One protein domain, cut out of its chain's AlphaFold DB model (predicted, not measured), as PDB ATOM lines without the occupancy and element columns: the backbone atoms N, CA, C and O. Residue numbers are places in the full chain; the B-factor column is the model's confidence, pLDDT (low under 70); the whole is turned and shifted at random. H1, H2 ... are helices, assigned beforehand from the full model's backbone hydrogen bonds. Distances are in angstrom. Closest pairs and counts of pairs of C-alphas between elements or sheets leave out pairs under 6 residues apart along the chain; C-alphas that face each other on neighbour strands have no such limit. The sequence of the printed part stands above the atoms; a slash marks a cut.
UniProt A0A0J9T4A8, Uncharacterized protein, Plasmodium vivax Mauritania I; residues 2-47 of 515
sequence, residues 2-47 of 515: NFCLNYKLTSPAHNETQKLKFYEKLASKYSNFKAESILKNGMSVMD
ATOM      1  N   ASN A   2     117.381 141.715 105.623       73.50
ATOM      2  CA  ASN A   2     116.287 142.413 106.335       73.50
ATOM      3  C   ASN A   2     116.615 142.738 107.797       73.50
ATOM      4  O   ASN A   2     116.419 143.869 108.225       73.50
ATOM      5  N   PHE A   3     117.192 141.791 108.548       76.81
ATOM      6  CA  PHE A   3     117.630 142.043 109.925       76.81
ATOM      7  C   PHE A   3     118.692 143.152 110.016       76.81
ATOM      8  O   PHE A   3     118.578 144.043 110.844       76.81
ATOM      9  N   CYS A   4     119.701 143.138 109.138       71.56
ATOM     10  CA  CYS A   4     120.782 144.130 109.129       71.56
ATOM     11  C   CYS A   4     120.267 145.536 108.774       71.56
ATOM     12  O   CYS A   4     120.618 146.512 109.435       71.56
ATOM     13  N   LEU A   5     119.388 145.631 107.773       76.06
ATOM     14  CA  LEU A   5     118.744 146.886 107.390       76.06
ATOM     15  C   LEU A   5     117.845 147.413 108.512       76.06
ATOM     16  O   LEU A   5     117.980 148.572 108.891       76.06
ATOM     17  N   ASN A   6     117.004 146.563 109.115       73.56
ATOM     18  CA  ASN A   6     116.201 146.956 110.277       73.56
ATOM     19  C   ASN A   6     117.096 147.380 111.449       73.56
ATOM     20  O   ASN A   6     116.885 148.452 112.002       73.56
ATOM     21  N   TYR A   7     118.165 146.645 111.757       73.19
ATOM     22  CA  TYR A   7     119.120 146.991 112.814       73.19
ATOM     23  C   TYR A   7     119.758 148.373 112.611       73.19
ATOM     24  O   TYR A   7     119.862 149.155 113.554       73.19
ATOM     25  N   LYS A   8     120.132 148.718 111.373       73.56
ATOM     26  CA  LYS A   8     120.667 150.045 111.025       73.56
ATOM     27  C   LYS A   8     119.610 151.153 111.094       73.56
ATOM     28  O   LYS A   8     119.946 152.274 111.461       73.56
ATOM     29  N   LEU A   9     118.353 150.831 110.795       70.94
ATOM     30  CA  LEU A   9     117.215 151.751 110.849       70.94
ATOM     31  C   LEU A   9     116.574 151.866 112.250       70.94
ATOM     32  O   LEU A   9     115.651 152.651 112.415       70.94
ATOM     33  N   THR A  10     117.037 151.116 113.261       63.19
ATOM     34  CA  THR A  10     116.490 151.146 114.643       63.19
ATOM     35  C   THR A  10     117.328 152.009 115.603       63.19
ATOM     36  O   THR A  10     117.154 151.954 116.817       63.19
ATOM     37  N   SER A  11     118.245 152.835 115.085       56.47
ATOM     38  CA  SER A  11     118.794 153.960 115.862       56.47
ATOM     39  C   SER A  11     117.639 154.908 116.254       56.47
ATOM     40  O   SER A  11     116.697 154.994 115.463       56.47
ATOM     41  N   PRO A  12     117.658 155.631 117.399       52.28
ATOM     42  CA  PRO A  12     116.471 156.249 118.031       52.28
ATOM     43  C   PRO A  12     115.673 157.288 117.214       52.28
ATOM     44  O   PRO A  12     114.757 157.904 117.741       52.28
ATOM     45  N   ALA A  13     116.014 157.521 115.948       53.66
ATOM     46  CA  ALA A  13     115.497 158.600 115.118       53.66
ATOM     47  C   ALA A  13     114.463 158.178 114.051       53.66
ATOM     48  O   ALA A  13     114.039 159.044 113.292       53.66
ATOM     49  N   HIS A  14     114.084 156.894 113.936       57.56
ATOM     50  CA  HIS A  14     113.195 156.440 112.850       57.56
ATOM     51  C   HIS A  14     111.999 155.612 113.347       57.56
ATOM     52  O   HIS A  14     112.177 154.540 113.927       57.56
ATOM     53  N   ASN A  15     110.778 156.085 113.077       66.06
ATOM     54  CA  ASN A  15     109.534 155.359 113.354       66.06
ATOM     55  C   ASN A  15     109.195 154.346 112.237       66.06
ATOM     56  O   ASN A  15     109.786 154.371 111.154       66.06
ATOM     57  N   GLU A  16     108.253 153.430 112.487       66.94
ATOM     58  CA  GLU A  16     107.869 152.374 111.529       66.94
ATOM     59  C   GLU A  16     107.489 152.921 110.146       66.94
ATOM     60  O   GLU A  16     107.875 152.360 109.120       66.94
ATOM     61  N   THR A  17     106.820 154.075 110.097       73.44
ATOM     62  CA  THR A  17     106.435 154.738 108.846       73.44
ATOM     63  C   THR A  17     107.650 155.160 108.014       73.44
ATOM     64  O   THR A  17     107.635 155.064 106.786       73.44
ATOM     65  N   GLN A  18     108.729 155.613 108.653       74.00
ATOM     66  CA  GLN A  18     109.973 155.970 107.965       74.00
ATOM     67  C   GLN A  18     110.728 154.731 107.471       74.00
ATOM     68  O   GLN A  18     111.316 154.774 106.387       74.00
ATOM     69  N   LYS A  19     110.667 153.616 108.211       74.88
ATOM     70  CA  LYS A  19     111.227 152.332 107.764       74.88
ATOM     71  C   LYS A  19     110.505 151.830 106.518       74.88
ATOM     72  O   LYS A  19     111.167 151.484 105.544       74.88
ATOM     73  N   LEU A  20     109.173 151.861 106.507       79.25
ATOM     74  CA  LEU A  20     108.381 151.427 105.354       79.25
ATOM     75  C   LEU A  20     108.724 152.240 104.095       79.25
ATOM     76  O   LEU A  20     109.076 151.660 103.069       79.25
ATOM     77  N   LYS A  21     108.777 153.574 104.212       82.50
ATOM     78  CA  LYS A  21     109.181 154.468 103.109       82.50
ATOM     79  C   LYS A  21     110.585 154.173 102.576       82.50
ATOM     80  O   LYS A  21     110.842 154.321 101.380       82.50
ATOM     81  N   PHE A  22     111.512 153.768 103.443       83.88
ATOM     82  CA  PHE A  22     112.850 153.365 103.019       83.88
ATOM     83  C   PHE A  22     112.813 152.076 102.190       83.88
ATOM     84  O   PHE A  22     113.432 152.023 101.128       83.88
ATOM     85  N   TYR A  23     112.069 151.060 102.637       83.12
ATOM     86  CA  TYR A  23     111.926 149.801 101.901       83.12
ATOM     87  C   TYR A  23     111.218 149.994 100.556       83.12
ATOM     88  O   TYR A  23     111.668 149.436  99.559       83.12
ATOM     89  N   GLU A  24     110.197 150.848 100.484       84.00
ATOM     90  CA  GLU A  24     109.531 151.210  99.223       84.00
ATOM     91  C   GLU A  24     110.497 151.892  98.242       84.00
ATOM     92  O   GLU A  24     110.557 151.551  97.057       84.00
ATOM     93  N   LYS A  25     111.320 152.824  98.737       85.19
ATOM     94  CA  LYS A  25     112.319 153.524  97.917       85.19
ATOM     95  C   LYS A  25     113.498 152.636  97.516       85.19
ATOM     96  O   LYS A  25     114.118 152.874  96.483       85.19
ATOM     97  N   LEU A  26     113.824 151.629  98.321       82.25
ATOM     98  CA  LEU A  26     114.812 150.613  97.977       82.25
ATOM     99  C   LEU A  26     114.255 149.666  96.902       82.25
ATOM    100  O   LEU A  26     114.955 149.366  95.934       82.25
ATOM    101  N   ALA A  27     112.985 149.271  97.029       82.81
ATOM    102  CA  ALA A  27     112.300 148.394  96.086       82.81
ATOM    103  C   ALA A  27     112.185 149.000  94.685       82.81
ATOM    104  O   ALA A  27     112.409 148.302  93.696       82.81
ATOM    105  N   SER A  28     111.951 150.313  94.580       84.19
ATOM    106  CA  SER A  28     111.929 151.011  93.285       84.19
ATOM    107  C   SER A  28     113.280 151.023  92.556       84.19
ATOM    108  O   SER A  28     113.338 151.378  91.380       84.19
ATOM    109  N   LYS A  29     114.367 150.608  93.221       84.81
ATOM    110  CA  LYS A  29     115.714 150.507  92.644       84.81
ATOM    111  C   LYS A  29     116.204 149.071  92.452       84.81
ATOM    112  O   LYS A  29     117.364 148.891  92.089       84.81
ATOM    113  N   TYR A  30     115.372 148.051  92.679       83.19
ATOM    114  CA  TYR A  30     115.805 146.649  92.598       83.19
ATOM    115  C   TYR A  30     116.329 146.221  91.226       83.19
ATOM    116  O   TYR A  30     117.260 145.416  91.169       83.19
ATOM    117  N   SER A  31     115.819 146.808  90.144       80.88
ATOM    118  CA  SER A  31     116.300 146.566  88.778       80.88
ATOM    119  C   SER A  31     117.796 146.860  88.597       80.88
ATOM    120  O   SER A  31     118.458 146.230  87.776       80.88
ATOM    121  N   ASN A  32     118.379 147.729  89.430       84.69
ATOM    122  CA  ASN A  32     119.803 148.070  89.371       84.69
ATOM    123  C   ASN A  32     120.731 146.974  89.931       84.69
ATOM    124  O   ASN A  32     121.937 147.025  89.702       84.69
ATOM    125  N   PHE A  33     120.208 145.988  90.671       74.81
ATOM    126  CA  PHE A  33     121.023 145.019  91.420       74.81
ATOM    127  C   PHE A  33     121.223 143.668  90.712       74.81
ATOM    128  O   PHE A  33     121.752 142.747  91.327       74.81
ATOM    129  N   LYS A  34     120.797 143.515  89.447       74.81
ATOM    130  CA  LYS A  34     120.863 142.247  88.676       74.81
ATOM    131  C   LYS A  34     120.289 141.016  89.422       74.81
ATOM    132  O   LYS A  34     120.645 139.884  89.115       74.81
ATOM    133  N   ALA A  35     119.403 141.235  90.399       71.44
ATOM    134  CA  ALA A  35     118.815 140.205  91.268       71.44
ATOM    135  C   ALA A  35     117.372 140.555  91.688       71.44
ATOM    136  O   ALA A  35     116.910 140.215  92.778       71.44
ATOM    137  N   GLU A  36     116.655 141.285  90.833       76.56
ATOM    138  CA  GLU A  36     115.363 141.899  91.153       76.56
ATOM    139  C   GLU A  36     114.286 140.888  91.580       76.56
ATOM    140  O   GLU A  36     113.554 141.152  92.533       76.56
ATOM    141  N   SER A  37     114.218 139.721  90.932       73.88
ATOM    142  CA  SER A  37     113.247 138.665  91.262       73.88
ATOM    143  C   SER A  37     113.415 138.130  92.688       73.88
ATOM    144  O   SER A  37     112.431 137.836  93.362       73.88
ATOM    145  N   ILE A  38     114.656 138.065  93.177       74.94
ATOM    146  CA  ILE A  38     114.986 137.610  94.531       74.94
ATOM    147  C   ILE A  38     114.696 138.720  95.546       74.94
ATOM    148  O   ILE A  38     114.125 138.465  96.605       74.94
ATOM    149  N   LEU A  39     115.046 139.968  95.221       77.38
ATOM    150  CA  LEU A  39     114.854 141.109  96.119       77.38
ATOM    151  C   LEU A  39     113.373 141.461  96.310       77.38
ATOM    152  O   LEU A  39     112.976 141.756  97.436       77.38
ATOM    153  N   LYS A  40     112.549 141.363  95.256       76.38
ATOM    154  CA  LYS A  40     111.093 141.586  95.331       76.38
ATOM    155  C   LYS A  40     110.399 140.631  96.303       76.38
ATOM    156  O   LYS A  40     109.519 141.064  97.036       76.38
ATOM    157  N   ASN A  41     110.826 139.370  96.338       73.25
ATOM    158  CA  ASN A  41     110.210 138.348  97.188       73.25
ATOM    159  C   ASN A  41     110.875 138.225  98.568       73.25
ATOM    160  O   ASN A  41     110.259 137.731  99.507       73.25
ATOM    161  N   GLY A  42     112.139 138.639  98.697       70.94
ATOM    162  CA  GLY A  42     112.944 138.398  99.895       70.94
ATOM    163  C   GLY A  42     113.074 139.580 100.855       70.94
ATOM    164  O   GLY A  42     113.451 139.370 102.008       70.94
ATOM    165  N   MET A  43     112.806 140.815 100.419       78.62
ATOM    166  CA  MET A  43     113.030 142.018 101.229       78.62
ATOM    167  C   MET A  43     111.723 142.600 101.762       78.62
ATOM    168  O   MET A  43     110.889 143.082 101.000       78.62
ATOM    169  N   SER A  44     111.581 142.620 103.082       76.81
ATOM    170  CA  SER A  44     110.418 143.172 103.771       76.81
ATOM    171  C   SER A  44     110.817 143.843 105.084       76.81
ATOM    172  O   SER A  44     111.866 143.543 105.671       76.81
ATOM    173  N   VAL A  45     109.967 144.765 105.548       75.44
ATOM    174  CA  VAL A  45     110.062 145.299 106.911       75.44
ATOM    175  C   VAL A  45     109.873 144.130 107.874       75.44
ATOM    176  O   VAL A  45     108.975 143.308 107.701       75.44
ATOM    177  N   MET A  46     110.777 144.012 108.842       72.69
ATOM    178  CA  MET A  46     110.759 142.894 109.773       72.69
ATOM    179  C   MET A  46     109.805 143.230 110.906       72.69
ATOM    180  O   MET A  46     109.910 144.309 111.479       72.69
ATOM    181  N   ASP A  47     108.915 142.298 111.227       73.62
ATOM    182  CA  ASP A  47     108.051 142.407 112.396       73.62
ATOM    183  C   ASP A  47     108.888 142.562 113.678       73.62
ATOM    184  O   ASP A  47     109.896 141.868 113.873       73.62
TER     185      ASP A  47
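AT A GLANCE: This is residues 2 to 47 of the 515 residues of an uncharacterized protein of Plasmodium vivax Mauritania I (UniProt A0A0J9T4A8). H2, the longest helix, makes one long side of an elongated, folded-back chain, with H1 and H4 across from its two ends. Short H3 sits at the turn between H2 and H4, and residues 43 to 47 run back from H4 toward H1's end. The printed part has 46 residues, of which 31 are in the four named helices, H1, H2, H3 and H4 in order along the chain, with no named strand; the class is all helix. The whole is only just compact, close to loose, with a radius of gyration of the C-alphas of 11.0 A and spans of 33 by 16 by 14 A.

HOW THE PARTS SIT: H2, residues 16 to 27, is close to but not clearly touching H1, residues 2 to 9; their closest C-alphas, Leu 9 and Lys 19, are 6.8 A apart. They run opposite ways at a steep tilt of 58 degrees. H2 is also close to but not clearly touching H4, residues 36 to 42, opposite ways at a shallow tilt of 28 degrees; the closest C-alphas, Ala 27 and Lys 40, are 7.0 A apart. H3, residues 30 to 33, meets H2 only through their link. H3 and H4 only just touch, with 3 pairs of C-alphas within 8 A, and only at the corner; the closest C-alphas are Tyr 30 and Glu 36, 5.0 A. Every O i to N i+4 pair is within hydrogen-bond range in H1 and H2, 2 of 3 in H4; H3 is too short for one.

IN THESE COORDINATES: H2 spans 16.6 A from C-alpha 16 at (107.869, 152.374, 111.529); H1 spans 10.4 A, H4 9.7 A and H3 5.6 A. H4 ends at C-alpha 42, (112.944, 138.398, 99.895).

THE WHOLE: The C-alphas farthest apart, Pro 12 and Lys 34, are 32.8 A apart. The printed part has no cut, and no link is long. Residues 10 to 16 have pLDDT under 70.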